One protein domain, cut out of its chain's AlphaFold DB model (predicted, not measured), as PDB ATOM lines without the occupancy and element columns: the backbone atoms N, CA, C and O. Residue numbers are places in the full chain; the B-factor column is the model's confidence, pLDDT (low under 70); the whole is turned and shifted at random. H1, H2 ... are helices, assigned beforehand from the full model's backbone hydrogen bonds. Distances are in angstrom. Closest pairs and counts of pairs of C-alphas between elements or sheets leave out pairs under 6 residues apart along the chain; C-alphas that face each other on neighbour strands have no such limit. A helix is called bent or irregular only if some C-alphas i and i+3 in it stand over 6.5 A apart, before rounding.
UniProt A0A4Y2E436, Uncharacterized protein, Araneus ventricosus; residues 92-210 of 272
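AT A GLANCE: This is residues 92 to 210 of the 272 residues of an uncharacterized protein of Araneus ventricosus (UniProt A0A4Y2E436). Look first for two crossed helices at the core, H2 and H4; H1 and H5 each pack on H4 from other sides, and the short H3 sits beside part of H2. Much of the rest is loop: residues 100 to 121 make a long strand-free path round the helices, and residues 188 to 210 run on from H5 as a long tail at one side. The printed part has 119 residues with five named helices, in the order H1, H2, H3, H4, H5, and no named strand; under half of its residues, 54 of 119, are in named elements, and the class is all helix. The whole is compact, with a radius of gyration of the C-alphas of 13.7 A, and rounded, with spans of 35 by 30 by 29 A.

IN THESE COORDINATES: Begin with the longest helix, H2, residues 122 to 136. Find C-alpha 122 at (28.354, -21.888, -3.263); from there the helix runs 20.8 A to C-alpha 136 at (10.870, -10.670, -2.937). It is neither bent nor irregular, but only just: C-alphas 128 and 131 are 6.4 A apart. Next look at H4, residues 156 to 168, which is 18.8 A long from first to last C-alpha. H5, residues 175 to 187, is 17.9 A long and ends at C-alpha 187, at (24.659, -0.230, 2.515). H1, residues 92 to 99, opens the printed part at C-alpha 92, at (23.016, -14.912, 21.194), and is 13.3 A long; it is irregular, with C-alphas 95 and 98 at 8.0 A, and its line is a rough one. H3, residues 141 to 145, is a helix of five residues.

HOW THE PARTS SIT: Start from H2 and step to H4, the hub, which touches three other helices. H2 and H4 touch, with the closest C-alphas, those of Leu 127 and Asn 161, 6.5 A apart; they run the same way at a steep tilt of 43 degrees. H2 and H3 only just touch, with 3 pairs of C-alphas within 8 A; the closest are those of Tyr 126 and Leu 143, at 7.0 A, and H2 touches H3 with residues 126 to 130 alone. H1 touches H4, where the closest C-alphas are those of Cys 97 and Leu 166, at 5.4 A; the two run the same way at a steep tilt of 67 degrees. H5 touches H4 with residues 181 to 184 alone; the closest C-alphas, of Leu 164 and Val 181, are 6.4 A apart, and the helices run opposite ways at a steep tilt of 51 degrees. The helix packing is mostly crossed: the three touching pairs that have a tilt include none at a shallow one. H2 and H5 are close but not clearly touching, with the closest C-alphas, of Pro 131 and Leu 185, 6.5 A apart. H1 and H3 are also close but not clearly touching, with the C-alphas of Glu 98 and Ser 145 closest at 7.4 A. H1 and H5 are apart, as are H3 and H5. In the backbones of H3, H4 and H5 every O i to N i+4 pair is within hydrogen-bond range; H2 has 8 of 11 such pairs within range, and H1 has 1 of 4, beside 3 of 5 O i to N i+3 pairs.

THE WHOLE: The two C-alphas farthest apart are those of Glu 141 and Pro 209, at 39.0 A. The printed part has no cut. The link from H1 to H2, 22 residues, is long, and the link from H2 to H3 is tight. The mean pLDDT of the printed part is 71.3; look for values under 70 at residues 92 to 93, 111 to 124, 150 to 155, 157 and 186 to 210.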
ATOM      1  N   SER A  92      23.122 -13.549  20.660       62.97
ATOM      2  CA  SER A  92      23.016 -14.912  21.194       62.97
ATOM      3  C   SER A  92      22.359 -15.895  20.222       62.97
ATOM      4  O   SER A  92      22.670 -17.078  20.278       62.97
ATOM      5  N   LYS A  93      21.501 -15.425  19.307       67.50
ATOM      6  CA  LYS A  93      20.811 -16.264  18.309       67.50
ATOM      7  C   LYS A  93      21.574 -16.419  16.991       67.50
ATOM      8  O   LYS A  93      21.262 -17.315  16.213       67.50
ATOM      9  N   LEU A  94      22.565 -15.565  16.722       70.56
ATOM     10  CA  LEU A  94      23.349 -15.615  15.481       70.56
ATOM     11  C   LEU A  94      24.123 -16.926  15.259       70.56
ATOM     12  O   LEU A  94      24.183 -17.335  14.101       70.56
ATOM     13  N   PRO A  95      24.725 -17.585  16.270       73.62
ATOM     14  CA  PRO A  95      25.460 -18.838  16.064       73.62
ATOM     15  C   PRO A  95      24.595 -20.006  15.585       73.62
ATOM     16  O   PRO A  95      25.105 -20.874  14.889       73.62
ATOM     17  N   ASP A  96      23.302 -19.996  15.912       77.69
ATOM     18  CA  ASP A  96      22.357 -21.077  15.611       77.69
ATOM     19  C   ASP A  96      21.300 -20.673  14.570       77.69
ATOM     20  O   ASP A  96      20.293 -21.361  14.399       77.69
ATOM     21  N   CYS A  97      21.499 -19.548  13.874       79.31
ATOM     22  CA  CYS A  97      20.504 -18.965  12.973       79.31
ATOM     23  C   CYS A  97      20.036 -19.916  11.850       79.31
ATOM     24  O   CYS A  97      18.900 -19.822  11.391       79.31
ATOM     25  N   GLU A  98      20.900 -20.844  11.439       79.94
ATOM     26  CA  GLU A  98      20.671 -21.875  10.427       79.94
ATOM     27  C   GLU A  98      19.702 -22.973  10.881       79.94
ATOM     28  O   GLU A  98      19.049 -23.588  10.044       79.94
ATOM     29  N   LYS A  99      19.577 -23.203  12.194       85.25
ATOM     30  CA  LYS A  99      18.702 -24.241  12.759       85.25
ATOM     31  C   LYS A  99      17.242 -23.804  12.808       85.25
ATOM     32  O   LYS A  99      16.358 -24.645  12.933       85.25
ATOM     33  N   PHE A 100      16.979 -22.498  12.747       83.50
ATOM     34  CA  PHE A 100      15.613 -21.996  12.790       83.50
ATOM     35  C   PHE A 100      14.933 -22.157  11.427       83.50
ATOM     36  O   PHE A 100      15.522 -21.780  10.401       83.50
ATOM     37  N   PRO A 101      13.685 -22.658  11.397       87.38
ATOM     38  CA  PRO A 101      12.929 -22.764  10.161       87.38
ATOM     39  C   PRO A 101      12.672 -21.374   9.579       87.38
ATOM     40  O   PRO A 101      12.570 -20.379  10.304       87.38
ATOM     41  N   VAL A 102      12.574 -21.307   8.256       88.81
ATOM     42  CA  VAL A 102      12.131 -20.089   7.579       88.81
ATOM     43  C   VAL A 102      10.641 -19.916   7.838       88.81
ATOM     44  O   VAL A 102       9.867 -20.866   7.738       88.81
ATOM     45  N   VAL A 103      10.246 -18.704   8.206       88.81
ATOM     46  CA  VAL A 103       8.848 -18.342   8.454       88.81
ATOM     47  C   VAL A 103       8.381 -17.366   7.384       88.81
ATOM     48  O   VAL A 103       9.195 -16.772   6.687       88.81
ATOM     49  N   SER A 104       7.074 -17.146   7.259       87.94
ATOM     50  CA  SER A 104       6.557 -16.078   6.398       87.94
ATOM     51  C   SER A 104       7.058 -14.710   6.885       87.94
ATOM     52  O   SER A 104       6.830 -14.351   8.047       87.94
ATOM     53  N   PHE A 105       7.691 -13.933   6.008       86.25
ATOM     54  CA  PHE A 105       8.174 -12.579   6.294       86.25
ATOM     55  C   PHE A 105       7.666 -11.585   5.243       86.25
ATOM     56  O   PHE A 105       7.208 -11.968   4.171       86.25
ATOM     57  N   LYS A 106       7.697 -10.288   5.571       87.50
ATOM     58  CA  LYS A 106       7.272  -9.229   4.646       87.50
ATOM     59  C   LYS A 106       8.452  -8.792   3.769       87.50
ATOM     60  O   LYS A 106       9.535  -8.606   4.327       87.50
ATOM     61  N   PRO A 107       8.243  -8.567   2.460       89.62
ATOM     62  CA  PRO A 107       9.270  -8.013   1.586       89.62
ATOM     63  C   PRO A 107       9.807  -6.673   2.107       89.62
ATOM     64  O   PRO A 107       9.028  -5.820   2.546       89.62
ATOM     65  N   ILE A 108      11.124  -6.464   2.023       86.19
ATOM     66  CA  ILE A 108      11.761  -5.172   2.326       86.19
ATOM     67  C   ILE A 108      12.169  -4.509   1.013       86.19
ATOM     68  O   ILE A 108      12.896  -5.090   0.211       86.19
ATOM     69  N   LYS A 109      11.708  -3.273   0.790       81.06
ATOM     70  CA  LYS A 109      12.094  -2.494  -0.392       81.06
ATOM     71  C   LYS A 109      13.571  -2.111  -0.296       81.06
ATOM     72  O   LYS A 109      13.969  -1.421   0.639       81.06
ATOM     73  N   CYS A 110      14.360  -2.549  -1.270       71.69
ATOM     74  CA  CYS A 110      15.756  -2.163  -1.435       71.69
ATOM     75  C   CYS A 110      16.162  -2.181  -2.915       71.69
ATOM     76  O   CYS A 110      15.691  -3.007  -3.713       71.69
ATOM     77  N   ASP A 111      17.071  -1.281  -3.276       68.62
ATOM     78  CA  ASP A 111      17.612  -1.151  -4.627       68.62
ATOM     79  C   ASP A 111      18.764  -2.139  -4.818       68.62
ATOM     80  O   ASP A 111      19.941  -1.802  -4.760       68.62
ATOM     81  N   LEU A 112      18.411  -3.417  -4.972       64.31
ATOM     82  CA  LEU A 112      19.373  -4.453  -5.343       64.31
ATOM     83  C   LEU A 112      19.678  -4.390  -6.848       64.31
ATOM     84  O   LEU A 112      18.722  -4.346  -7.633       64.31
ATOM     85  N   PRO A 113      20.960  -4.459  -7.250       59.88
ATOM     86  CA  PRO A 113      21.343  -4.523  -8.654       59.88
ATOM     87  C   PRO A 113      20.853  -5.829  -9.305       59.88
ATOM     88  O   PRO A 113      20.733  -6.872  -8.654       59.88
ATOM     89  N   HIS A 114      20.511  -5.759 -10.595       53.75
ATOM     90  CA  HIS A 114      19.887  -6.851 -11.341       53.75
ATOM     91  C   HIS A 114      20.955  -7.727 -12.005       53.75
ATOM     92  O   HIS A 114      21.402  -7.427 -13.105       53.75
ATOM     93  N   HIS A 115      21.356  -8.815 -11.348       60.00
ATOM     94  CA  HIS A 115      22.268  -9.806 -11.933       60.00
ATOM     95  C   HIS A 115      21.736 -11.237 -11.732       60.00
ATOM     96  O   HIS A 115      20.907 -11.483 -10.848       60.00
ATOM     97  N   SER A 116      22.172 -12.185 -12.568       55.69
ATOM     98  CA  SER A 116      21.883 -13.616 -12.396       55.69
ATOM     99  C   SER A 116      22.909 -14.258 -11.455       55.69
ATOM    100  O   SER A 116      24.049 -13.816 -11.344       55.69
ATOM    101  N   ALA A 117      22.490 -15.285 -10.715       54.09
ATOM    102  CA  ALA A 117      23.304 -15.922  -9.675       54.09
ATOM    103  C   ALA A 117      24.030 -17.187 -10.155       54.09
ATOM    104  O   ALA A 117      24.594 -17.910  -9.330       54.09
ATOM    105  N   ASP A 118      23.921 -17.501 -11.445       54.72
ATOM    106  CA  ASP A 118      24.142 -18.855 -11.957       54.72
ATOM    107  C   ASP A 118      25.632 -19.215 -12.061       54.72
ATOM    108  O   ASP A 118      25.984 -20.384 -11.927       54.72
ATOM    109  N   ASP A 119      26.513 -18.211 -12.129       56.66
ATOM    110  CA  ASP A 119      27.970 -18.389 -12.242       56.66
ATOM    111  C   ASP A 119      28.727 -18.268 -10.899       56.66
ATOM    112  O   ASP A 119      29.961 -18.265 -10.851       56.66
ATOM    113  N   LEU A 120      28.014 -18.152  -9.773       61.69
ATOM    114  CA  LEU A 120      28.620 -17.921  -8.457       61.69
ATOM    115  C   LEU A 120      28.848 -19.232  -7.689       61.69
ATOM    116  O   LEU A 120      27.926 -20.012  -7.454       61.69
ATOM    117  N   GLY A 121      30.073 -19.435  -7.188       65.25
ATOM    118  CA  GLY A 121      30.382 -20.534  -6.263       65.25
ATOM    119  C   GLY A 121      29.517 -20.507  -4.989       65.25
ATOM    120  O   GLY A 121      29.045 -19.448  -4.570       65.25
ATOM    121  N   ASN A 122      29.334 -21.667  -4.345       65.25
ATOM    122  CA  ASN A 122      28.354 -21.888  -3.263       65.25
ATOM    123  C   ASN A 122      28.333 -20.813  -2.154       65.25
ATOM    124  O   ASN A 122      27.259 -20.335  -1.789       65.25
ATOM    125  N   ASP A 123      29.495 -20.380  -1.654       60.06
ATOM    126  CA  ASP A 123      29.581 -19.375  -0.580       60.06
ATOM    127  C   ASP A 123      29.141 -17.968  -1.036       60.06
ATOM    128  O   ASP A 123      28.554 -17.204  -0.264       60.06
ATOM    129  N   ARG A 124      29.389 -17.623  -2.307       68.81
ATOM    130  CA  ARG A 124      28.968 -16.351  -2.921       68.81
ATOM    131  C   ARG A 124      27.489 -16.383  -3.301       68.81
ATOM    132  O   ARG A 124      26.801 -15.370  -3.202       68.81
ATOM    133  N   ARG A 125      26.980 -17.564  -3.657       77.00
ATOM    134  CA  ARG A 125      25.568 -17.778  -3.977       77.00
ATOM    135  C   ARG A 125      24.665 -17.448  -2.791       77.00
ATOM    136  O   ARG A 125      23.659 -16.773  -2.983       77.00
ATOM    137  N   TYR A 126      25.038 -17.832  -1.568       80.75
ATOM    138  CA  TYR A 126      24.249 -17.481  -0.381       80.75
ATOM    139  C   TYR A 126      24.146 -15.968  -0.180       80.75
ATOM    140  O   TYR A 126      23.061 -15.431   0.037       80.75
ATOM    141  N   LEU A 127      25.290 -15.288  -0.295       78.44
ATOM    142  CA  LEU A 127      25.400 -13.841  -0.157       78.44
ATOM    143  C   LEU A 127      24.528 -13.093  -1.177       78.44
ATOM    144  O   LEU A 127      23.945 -12.069  -0.839       78.44
ATOM    145  N   PHE A 128      24.427 -13.613  -2.400       77.75
ATOM    146  CA  PHE A 128      23.582 -13.050  -3.451       77.75
ATOM    147  C   PHE A 128      22.088 -13.326  -3.230       77.75
ATOM    148  O   PHE A 128      21.235 -12.462  -3.431       77.75
ATOM    149  N   GLN A 129      21.753 -14.555  -2.843       83.69
ATOM    150  CA  GLN A 129      20.373 -15.026  -2.842       83.69
ATOM    151  C   GLN A 129      19.594 -14.569  -1.602       83.69
ATOM    152  O   GLN A 129      18.398 -14.303  -1.711       83.69
ATOM    153  N   ILE A 130      20.239 -14.422  -0.432       88.38
ATOM    154  CA  ILE A 130      19.528 -14.027   0.797       88.38
ATOM    155  C   ILE A 130      18.934 -12.605   0.735       88.38
ATOM    156  O   ILE A 130      17.763 -12.456   1.088       88.38
ATOM    157  N   PRO A 131      19.625 -11.561   0.227       86.06
ATOM    158  CA  PRO A 131      19.025 -10.239   0.050       86.06
ATOM    159  C   PRO A 131      17.892 -10.261  -0.980       86.06
ATOM    160  O   PRO A 131      16.858  -9.634  -0.766       86.06
ATOM    161  N   LYS A 132      18.059 -11.022  -2.073       85.56
ATOM    162  CA  LYS A 132      17.041 -11.176  -3.121       85.56
ATOM    163  C   LYS A 132      15.759 -11.803  -2.568       85.56
ATOM    164  O   LYS A 132      14.683 -11.278  -2.833       85.56
ATOM    165  N   ALA A 133      15.888 -12.844  -1.748       89.62
ATOM    166  CA  ALA A 133      14.766 -13.479  -1.057       89.62
ATOM    167  C   ALA A 133      14.049 -12.515  -0.099       89.62
ATOM    168  O   ALA A 133      12.824 -12.470  -0.046       89.62
ATOM    169  N   ILE A 134      14.801 -11.686   0.634       90.38
ATOM    170  CA  ILE A 134      14.217 -10.676   1.531       90.38
ATOM    171  C   ILE A 134      13.492  -9.577   0.743       90.38
ATOM    172  O   ILE A 134      12.437  -9.105   1.170       90.38
ATOM    173  N   LYS A 135      14.020  -9.194  -0.424       88.25
ATOM    174  CA  LYS A 135      13.382  -8.229  -1.326       88.25
ATOM    175  C   LYS A 135      12.100  -8.772  -1.956       88.25
ATOM    176  O   LYS A 135      11.150  -8.010  -2.098       88.25
ATOM    177  N   SER A 136      12.064 -10.048  -2.347       87.88
ATOM    178  CA  SER A 136      10.870 -10.670  -2.937       87.88
ATOM    179  C   SER A 136       9.825 -11.078  -1.895       87.88
ATOM    180  O   SER A 136       8.646 -11.139  -2.221       87.88
ATOM    181  N   GLY A 137      10.234 -11.331  -0.647       89.62
ATOM    182  CA  GLY A 137       9.368 -11.942   0.368       89.62
ATOM    183  C   GLY A 137       9.347 -13.471   0.323       89.62
ATOM    184  O   GLY A 137       8.637 -14.090   1.109       89.62
ATOM    185  N   GLU A 138      10.118 -14.082  -0.577       89.75
ATOM    186  CA  GLU A 138      10.085 -15.519  -0.846       89.75
ATOM    187  C   GLU A 138      11.485 -16.116  -0.726       89.75
ATOM    188  O   GLU A 138      12.433 -15.654  -1.359       89.75
ATOM    189  N   CYS A 139      11.618 -17.170   0.080       91.62
ATOM    190  CA  CYS A 139      12.882 -17.866   0.291       91.62
ATOM    191  C   CYS A 139      12.772 -19.317  -0.206       91.62
ATOM    192  O   CYS A 139      12.022 -20.093   0.390       91.62
ATOM    193  N   PRO A 140      13.510 -19.706  -1.263       90.56
ATOM    194  CA  PRO A 140      13.544 -21.088  -1.738       90.56
ATOM    195  C   PRO A 140      14.087 -22.054  -0.678       90.56
ATOM    196  O   PRO A 140      15.018 -21.722   0.055       90.56
ATOM    197  N   GLU A 141      13.590 -23.291  -0.651       88.69
ATOM    198  CA  GLU A 141      14.013 -24.313   0.323       88.69
ATOM    199  C   GLU A 141      15.519 -24.634   0.243       88.69
ATOM    200  O   GLU A 141      16.205 -24.782   1.261       88.69
ATOM    201  N   VAL A 142      16.074 -24.637  -0.973       88.06
ATOM    202  CA  VAL A 142      17.518 -24.796  -1.203       88.06
ATOM    203  C   VAL A 142      18.311 -23.670  -0.530       88.06
ATOM    204  O   VAL A 142      19.353 -23.920   0.063       88.06
ATOM    205  N   LEU A 143      17.815 -22.429  -0.561       88.38
ATOM    206  CA  LEU A 143      18.459 -21.300   0.116       88.38
ATOM    207  C   LEU A 143      18.278 -21.371   1.641       88.38
ATOM    208  O   LEU A 143      19.193 -21.034   2.391       88.38
ATOM    209  N   ALA A 144      17.113 -21.826   2.105       87.19
ATOM    210  CA  ALA A 144      16.792 -21.969   3.523       87.19
ATOM    211  C   ALA A 144      17.719 -22.958   4.255       87.19
ATOM    212  O   ALA A 144      18.058 -22.736   5.425       87.19
ATOM    213  N   SER A 145      18.120 -24.020   3.549       85.69
ATOM    214  CA  SER A 145      18.994 -25.101   4.025       85.69
ATOM    215  C   SER A 145      20.492 -24.807   3.870       85.69
ATOM    216  O   SER A 145      21.319 -25.495   4.471       85.69
ATOM    217  N   MET A 146      20.871 -23.771   3.115       86.62
ATOM    218  CA  MET A 146      22.271 -23.372   2.976       86.62
ATOM    219  C   MET A 146      22.848 -22.811   4.282       86.62
ATOM    220  O   MET A 146      22.193 -22.086   5.035       86.62
ATOM    221  N   ASN A 147      24.132 -23.089   4.514       82.19
ATOM    222  CA  ASN A 147      24.858 -22.540   5.652       82.19
ATOM    223  C   ASN A 147      25.304 -21.090   5.358       82.19
ATOM    224  O   ASN A 147      26.070 -20.884   4.417       82.19
ATOM    225  N   PRO A 148      24.932 -20.093   6.185       77.19
ATOM    226  CA  PRO A 148      25.367 -18.699   6.025       77.19
ATOM    227  C   PRO A 148      26.871 -18.460   6.291       77.19
ATOM    228  O   PRO A 148      27.340 -17.320   6.226       77.19
ATOM    229  N   GLY A 149      27.631 -19.510   6.620       73.69
ATOM    230  CA  GLY A 149      29.058 -19.498   6.942       73.69
ATOM    231  C   GLY A 149      29.318 -19.515   8.452       73.69
ATOM    232  O   GLY A 149      28.496 -19.058   9.243       73.69
ATOM    233  N   LYS A 150      30.469 -20.036   8.900       67.69
ATOM    234  CA  LYS A 150      30.819 -20.128  10.338       67.69
ATOM    235  C   LYS A 150      31.015 -18.744  10.967       67.69
ATOM    236  O   LYS A 150      31.747 -17.918  10.425       67.69
ATOM    237  N   THR A 151      30.435 -18.502  12.147       56.16
ATOM    238  CA  THR A 151      30.629 -17.242  12.888       56.16
ATOM    239  C   THR A 151      32.112 -16.994  13.175       56.16
ATOM    240  O   THR A 151      32.727 -17.719  13.955       56.16
ATOM    241  N   ASN A 152      32.683 -15.935  12.601       53.69
ATOM    242  CA  ASN A 152      34.001 -15.426  12.973       53.69
ATOM    243  C   ASN A 152      33.869 -13.943  13.344       53.69
ATOM    244  O   ASN A 152      33.378 -13.142  12.550       53.69
ATOM    245  N   LYS A 153      34.336 -13.571  14.543       43.88
ATOM    246  CA  LYS A 153      34.243 -12.208  15.104       43.88
ATOM    247  C   LYS A 153      34.921 -11.132  14.234       43.88
ATOM    248  O   LYS A 153      34.598  -9.954  14.371       43.88
ATOM    249  N   ALA A 154      35.838 -11.531  13.349       36.31
ATOM    250  CA  ALA A 154      36.551 -10.654  12.419       36.31
ATOM    251  C   ALA A 154      35.893 -10.541  11.030       36.31
ATOM    252  O   ALA A 154      36.357  -9.761  10.204       36.31
ATOM    253  N   ARG A 155      34.825 -11.302  10.747       65.00
ATOM    254  CA  ARG A 155      34.187 -11.349   9.422       65.00
ATOM    255  C   ARG A 155      32.794 -10.730   9.476       65.00
ATOM    256  O   ARG A 155      31.800 -11.402   9.755       65.00
ATOM    257  N   TRP A 156      32.729  -9.427   9.203       70.69
ATOM    258  CA  TRP A 156      31.466  -8.688   9.126       70.69
ATOM    259  C   TRP A 156      30.478  -9.331   8.151       70.69
ATOM    260  O   TRP A 156      29.320  -9.496   8.505       70.69
ATOM    261  N   LEU A 157      30.938  -9.734   6.965       69.06
ATOM    262  CA  LEU A 157      30.067 -10.269   5.920       69.06
ATOM    263  C   LEU A 157      29.312 -11.521   6.385       69.06
ATOM    264  O   LEU A 157      28.104 -11.626   6.223       69.06
ATOM    265  N   THR A 158      30.006 -12.432   7.069       72.56
ATOM    266  CA  THR A 158      29.380 -13.618   7.667       72.56
ATOM    267  C   THR A 158      28.389 -13.240   8.769       72.56
ATOM    268  O   THR A 158      27.359 -13.885   8.929       72.56
ATOM    269  N   SER A 159      28.667 -12.171   9.519       72.56
ATOM    270  CA  SER A 159      27.737 -11.655  10.531       72.56
ATOM    271  C   SER A 159      26.487 -11.050   9.883       72.56
ATOM    272  O   SER A 159      25.383 -11.322  10.341       72.56
ATOM    273  N   ALA A 160      26.647 -10.293   8.794       77.75
ATOM    274  CA  ALA A 160      25.548  -9.743   8.009       77.75
ATOM    275  C   ALA A 160      24.671 -10.860   7.424       77.75
ATOM    276  O   ALA A 160      23.465 -10.857   7.651       77.75
ATOM    277  N   ASN A 161      25.269 -11.877   6.795       83.44
ATOM    278  CA  ASN A 161      24.543 -13.039   6.268       83.44
ATOM    279  C   ASN A 161      23.728 -13.751   7.348       83.44
ATOM    280  O   ASN A 161      22.569 -14.089   7.126       83.44
ATOM    281  N   ARG A 162      24.300 -13.935   8.542       83.00
ATOM    282  CA  ARG A 162      23.593 -14.540   9.678       83.00
ATOM    283  C   ARG A 162      22.472 -13.653  10.225       83.00
ATOM    284  O   ARG A 162      21.437 -14.176  10.622       83.00
ATOM    285  N   ILE A 163      22.630 -12.327  10.213       83.88
ATOM    286  CA  ILE A 163      21.561 -11.377  10.571       83.88
ATOM    287  C   ILE A 163      20.405 -11.460   9.565       83.88
ATOM    288  O   ILE A 163      19.248 -11.544   9.975       83.88
ATOM    289  N   LEU A 164      20.707 -11.499   8.264       86.88
ATOM    290  CA  LEU A 164      19.705 -11.677   7.209       86.88
ATOM    291  C   LEU A 164      19.017 -13.050   7.315       86.88
ATOM    292  O   LEU A 164      17.793 -13.137   7.234       86.88
ATOM    293  N   ARG A 165      19.772 -14.117   7.613       90.19
ATOM    294  CA  ARG A 165      19.214 -15.454   7.877       90.19
ATOM    295  C   ARG A 165      18.299 -15.478   9.099       90.19
ATOM    296  O   ARG A 165      17.273 -16.155   9.095       90.19
ATOM    297  N   LEU A 166      18.655 -14.739  10.145       85.62
ATOM    298  CA  LEU A 166      17.828 -14.608  11.339       85.62
ATOM    299  C   LEU A 166      16.544 -13.823  11.046       85.62
ATOM    300  O   LEU A 166      15.499 -14.145  11.608       85.62
ATOM    301  N   HIS A 167      16.594 -12.831  10.153       86.50
ATOM    302  CA  HIS A 167      15.417 -12.066   9.747       86.50
ATOM    303  C   HIS A 167      14.334 -12.952   9.132       86.50
ATOM    304  O   HIS A 167      13.206 -12.943   9.622       86.50
ATOM    305  N   ILE A 168      14.695 -13.790   8.158       89.69
ATOM    306  CA  ILE A 168      13.743 -14.709   7.510       89.69
ATOM    307  C   ILE A 168      13.234 -15.829   8.438       89.69
ATOM    308  O   ILE A 168      12.267 -16.509   8.117       89.69
ATOM    309  N   ALA A 169      13.872 -16.023   9.596       86.44
ATOM    310  CA  ALA A 169      13.459 -16.975  10.630       86.44
ATOM    311  C   ALA A 169      12.673 -16.330  11.785       86.44
ATOM    312  O   ALA A 169      12.270 -17.013  12.727       86.44
ATOM    313  N   THR A 170      12.478 -15.008  11.762       80.81
ATOM    314  CA  THR A 170      11.847 -14.273  12.860       80.81
ATOM    315  C   THR A 170      10.444 -13.833  12.472       80.81
ATOM    316  O   THR A 170      10.260 -12.937  11.652       80.81
ATOM    317  N   LYS A 171       9.434 -14.406  13.132       77.38
ATOM    318  CA  LYS A 171       8.046 -13.946  13.011       77.38
ATOM    319  C   LYS A 171       7.905 -12.617  13.761       77.38
ATOM    320  O   LYS A 171       8.215 -12.555  14.946       77.38
ATOM    321  N   ASN A 172       7.441 -11.569  13.081       76.06
ATOM    322  CA  ASN A 172       7.255 -10.215  13.634       76.06
ATOM    323  C   ASN A 172       8.540  -9.592  14.234       76.06
ATOM    324  O   ASN A 172       8.637  -9.395  15.448       76.06
ATOM    325  N   PRO A 173       9.543  -9.264  13.401       77.25
ATOM    326  CA  PRO A 173      10.770  -8.615  13.856       77.25
ATOM    327  C   PRO A 173      10.504  -7.235  14.485       77.25
ATOM    328  O   PRO A 173       9.697  -6.451  13.989       77.25
ATOM    329  N   ASN A 174      11.225  -6.906  15.562       76.19
ATOM    330  CA  ASN A 174      11.182  -5.576  16.184       76.19
ATOM    331  C   ASN A 174      11.663  -4.498  15.188       76.19
ATOM    332  O   ASN A 174      12.617  -4.731  14.446       76.19
ATOM    333  N   LYS A 175      11.073  -3.295  15.230       73.56
ATOM    334  CA  LYS A 175      11.483  -2.110  14.458       73.56
ATOM    335  C   LYS A 175      13.002  -1.887  14.444       73.56
ATOM    336  O   LYS A 175      13.573  -1.737  13.373       73.56
ATOM    337  N   LYS A 176      13.680  -1.974  15.596       70.19
ATOM    338  CA  LYS A 176      15.151  -1.810  15.666       70.19
ATOM    339  C   LYS A 176      15.918  -2.881  14.885       70.19
ATOM    340  O   LYS A 176      16.984  -2.623  14.341       70.19
ATOM    341  N   PHE A 177      15.395  -4.104  14.852       72.56
ATOM    342  CA  PHE A 177      16.001  -5.189  14.088       72.56
ATOM    343  C   PHE A 177      15.751  -5.011  12.585       72.56
ATOM    344  O   PHE A 177      16.666  -5.214  11.793       72.56
ATOM    345  N   LEU A 178      14.559  -4.546  12.200       78.19
ATOM    346  CA  LEU A 178      14.250  -4.170  10.817       78.19
ATOM    347  C   LEU A 178      15.132  -3.024  10.305       78.19
ATOM    348  O   LEU A 178      15.577  -3.080   9.164       78.19
ATOM    349  N   GLU A 179      15.431  -2.025  11.138       73.25
ATOM    350  CA  GLU A 179      16.364  -0.940  10.798       73.25
ATOM    351  C   GLU A 179      17.768  -1.485  10.486       73.25
ATOM    352  O   GLU A 179      18.362  -1.107   9.479       73.25
ATOM    353  N   ILE A 180      18.268  -2.437  11.284       72.50
ATOM    354  CA  ILE A 180      19.562  -3.099  11.036       72.50
ATOM    355  C   ILE A 180      19.533  -3.895   9.726       72.50
ATOM    356  O   ILE A 180      20.466  -3.798   8.932       72.50
ATOM    357  N   VAL A 181      18.483  -4.685   9.494       76.81
ATOM    358  CA  VAL A 181      18.335  -5.486   8.267       76.81
ATOM    359  C   VAL A 181      18.275  -4.582   7.041       76.81
ATOM    360  O   VAL A 181      19.003  -4.812   6.082       76.81
ATOM    361  N   THR A 182      17.474  -3.517   7.094       79.50
ATOM    362  CA  THR A 182      17.357  -2.537   6.006       79.50
ATOM    363  C   THR A 182      18.699  -1.866   5.748       79.50
ATOM    364  O   THR A 182      19.146  -1.833   4.612       79.50
ATOM    365  N   TYR A 183      19.406  -1.435   6.798       72.62
ATOM    366  CA  TYR A 183      20.749  -0.870   6.664       72.62
ATOM    367  C   TYR A 183      21.719  -1.836   5.974       72.62
ATOM    368  O   TYR A 183      22.474  -1.422   5.100       72.62
ATOM    369  N   ILE A 184      21.696  -3.124   6.334       76.62
ATOM    370  CA  ILE A 184      22.520  -4.138   5.664       76.62
ATOM    371  C   ILE A 184      22.131  -4.248   4.182       76.62
ATOM    372  O   ILE A 184      23.013  -4.304   3.339       76.62
ATOM    373  N   LEU A 185      20.843  -4.243   3.843       76.50
ATOM    374  CA  LEU A 185      20.393  -4.345   2.450       76.50
ATOM    375  C   LEU A 185      20.731  -3.100   1.612       76.50
ATOM    376  O   LEU A 185      21.025  -3.239   0.432       76.50
ATOM    377  N   THR A 186      20.694  -1.904   2.203       69.25
ATOM    378  CA  THR A 186      20.961  -0.635   1.502       69.25
ATOM    379  C   THR A 186      22.455  -0.321   1.410       69.25
ATOM    380  O   THR A 186      22.920   0.154   0.383       69.25
ATOM    381  N   PHE A 187      23.228  -0.565   2.474       63.81
ATOM    382  CA  PHE A 187      24.659  -0.230   2.515       63.81
ATOM    383  C   PHE A 187      25.523  -1.244   1.752       63.81
ATOM    384  O   PHE A 187      26.626  -0.916   1.320       63.81
ATOM    385  N   TYR A 188      25.038  -2.476   1.585       62.53
ATOM    386  CA  TYR A 188      25.719  -3.515   0.815       62.53
ATOM    387  C   TYR A 188      25.108  -3.621  -0.581       62.53
ATOM    388  O   TYR A 188      24.475  -4.620  -0.916       62.53
ATOM    389  N   VAL A 189      25.344  -2.603  -1.411       54.56
ATOM    390  CA  VAL A 189      25.252  -2.785  -2.863       54.56
ATOM    391  C   VAL A 189      26.481  -3.599  -3.263       54.56
ATOM    392  O   VAL A 189      27.607  -3.099  -3.325       54.56
ATOM    393  N   LEU A 190      26.292  -4.909  -3.389       60.78
ATOM    394  CA  LEU A 190      27.379  -5.813  -3.726       60.78
ATOM    395  C   LEU A 190      27.586  -5.814  -5.241       60.78
ATOM    396  O   LEU A 190      26.631  -5.990  -5.997       60.78
ATOM    397  N   ASN A 191      28.835  -5.639  -5.671       58.09
ATOM    398  CA  ASN A 191      29.222  -5.913  -7.047       58.09
ATOM    399  C   ASN A 191      29.316  -7.429  -7.213       58.09
ATOM    400  O   ASN A 191      30.285  -8.059  -6.787       58.09
ATOM    401  N   PHE A 192      28.298  -8.028  -7.811       55.00
ATOM    402  CA  PHE A 192      28.260  -9.474  -7.978       55.00
ATOM    403  C   PHE A 192      29.096  -9.976  -9.161       55.00
ATOM    404  O   PHE A 192      29.360 -11.172  -9.240       55.00
ATOM    405  N   GLU A 193      29.591  -9.073 -10.013       50.72
ATOM    406  CA  GLU A 193      30.560  -9.380 -11.076       50.72
ATOM    407  C   GLU A 193      32.007  -9.423 -10.552       50.72
ATOM    408  O   GLU A 193      32.939  -9.801 -11.269       50.72
ATOM    409  N   ALA A 194      32.211  -9.060  -9.282       52.72
ATOM    410  CA  ALA A 194      33.519  -9.054  -8.659       52.72
ATOM    411  C   ALA A 194      34.132 -10.462  -8.618       52.72
ATOM    412  O   ALA A 194      33.625 -11.400  -7.989       52.72
ATOM    413  N   LYS A 195      35.288 -10.604  -9.270       49.28
ATOM    414  CA  LYS A 195      36.071 -11.846  -9.256       49.28
ATOM    415  C   LYS A 195      36.784 -12.032  -7.910       49.28
ATOM    416  O   LYS A 195      36.873 -13.170  -7.427       49.28
ATOM    417  N   ASP A 196      37.194 -10.927  -7.283       47.12
ATOM    418  CA  ASP A 196      37.828 -10.858  -5.962       47.12
ATOM    419  C   ASP A 196      36.858 -10.332  -4.881       47.12
ATOM    420  O   ASP A 196      35.987  -9.502  -5.139       47.12
ATOM    421  N   TYR A 197      37.021 -10.799  -3.641       48.81
ATOM    422  CA  TYR A 197      36.264 -10.333  -2.475       48.81
ATOM    423  C   TYR A 197      36.480  -8.843  -2.170       48.81
ATOM    424  O   TYR A 197      35.632  -8.242  -1.506       48.81
ATOM    425  N   THR A 198      37.595  -8.252  -2.614       46.50
ATOM    426  CA  THR A 198      37.890  -6.819  -2.438       46.50
ATOM    427  C   THR A 198      36.953  -5.917  -3.227       46.50
ATOM    428  O   THR A 198      36.584  -4.844  -2.743       46.50
ATOM    429  N   ASP A 199      36.524  -6.393  -4.393       52.22
ATOM    430  CA  ASP A 199      35.779  -5.607  -5.378       52.22
ATOM    431  C   ASP A 199      34.270  -5.852  -5.261       52.22
ATOM    432  O   ASP A 199      33.469  -5.204  -5.923       52.22
ATOM    433  N   MET A 200      33.882  -6.782  -4.383       57.12
ATOM    434  CA  MET A 200      32.508  -7.218  -4.151       57.12
ATOM    435  C   MET A 200      31.651  -6.162  -3.446       57.12
ATOM    436  O   MET A 200      30.435  -6.282  -3.429       57.12
ATOM    437  N   ILE A 201      32.251  -5.134  -2.850       56.47
ATOM    438  CA  ILE A 201      31.528  -4.005  -2.255       56.47
ATOM    439  C   ILE A 201      31.694  -2.814  -3.201       56.47
ATOM    440  O   ILE A 201      32.824  -2.402  -3.456       56.47
ATOM    441  N   LEU A 202      30.591  -2.247  -3.702       55.75
ATOM    442  CA  LEU A 202      30.630  -1.044  -4.540       55.75
ATOM    443  C   LEU A 202      30.902   0.194  -3.677       55.75
ATOM    444  O   LEU A 202      29.986   0.929  -3.305       55.75
ATOM    445  N   TRP A 203      32.177   0.422  -3.359       51.81
ATOM    446  CA  TRP A 203      32.653   1.541  -2.537       51.81
ATOM    447  C   TRP A 203      32.299   2.927  -3.097       51.81
ATOM    448  O   TRP A 203      32.194   3.879  -2.331       51.81
ATOM    449  N   GLU A 204      32.109   3.029  -4.413       48.94
ATOM    450  CA  GLU A 204      31.829   4.277  -5.137       48.94
ATOM    451  C   GLU A 204      30.328   4.592  -5.247       48.94
ATOM    452  O   GLU A 204      29.960   5.709  -5.588       48.94
ATOM    453  N   SER A 205      29.455   3.626  -4.938       47.16
ATOM    454  CA  SER A 205      27.997   3.752  -5.118       47.16
ATOM    455  C   SER A 205      27.257   4.332  -3.913       47.16
ATOM    456  O   SER A 205      26.073   4.649  -4.001       47.16
ATOM    457  N   THR A 206      27.922   4.454  -2.764       44.34
ATOM    458  CA  THR A 206      27.305   5.061  -1.588       44.34
ATOM    459  C   THR A 206      27.576   6.559  -1.602       44.34
ATOM    460  O   THR A 206      28.736   6.948  -1.473       44.34
ATOM    461  N   ASP A 207      26.533   7.397  -1.591       43.50
ATOM    462  CA  ASP A 207      26.590   8.851  -1.302       43.50
ATOM    463  C   ASP A 207      27.129   9.178   0.116       43.50
ATOM    464  O   ASP A 207      26.930  10.256   0.680       43.50
ATOM    465  N   VAL A 208      27.794   8.217   0.758       41.66
ATOM    466  CA  VAL A 208      28.404   8.327   2.070       41.66
ATOM    467  C   VAL A 208      29.847   8.791   1.870       41.66
ATOM    468  O   VAL A 208      30.685   7.992   1.448       41.66
ATOM    469  N   PRO A 209      30.196  10.043   2.223       38.53
ATOM    470  CA  PRO A 209      31.563  10.518   2.080       38.53
ATOM    471  C   PRO A 209      32.491   9.661   2.945       38.53
ATOM    472  O   PRO A 209      32.359   9.602   4.178       38.53
ATOM    473  N   ILE A 210      33.439   8.986   2.292       43.16
ATOM    474  CA  ILE A 210      34.510   8.235   2.946       43.16
ATOM    475  C   ILE A 210      35.410   9.256   3.645       43.16
ATOM    476  O   ILE A 210      36.364   9.788   3.090       43.16
TER     477      ILE A 210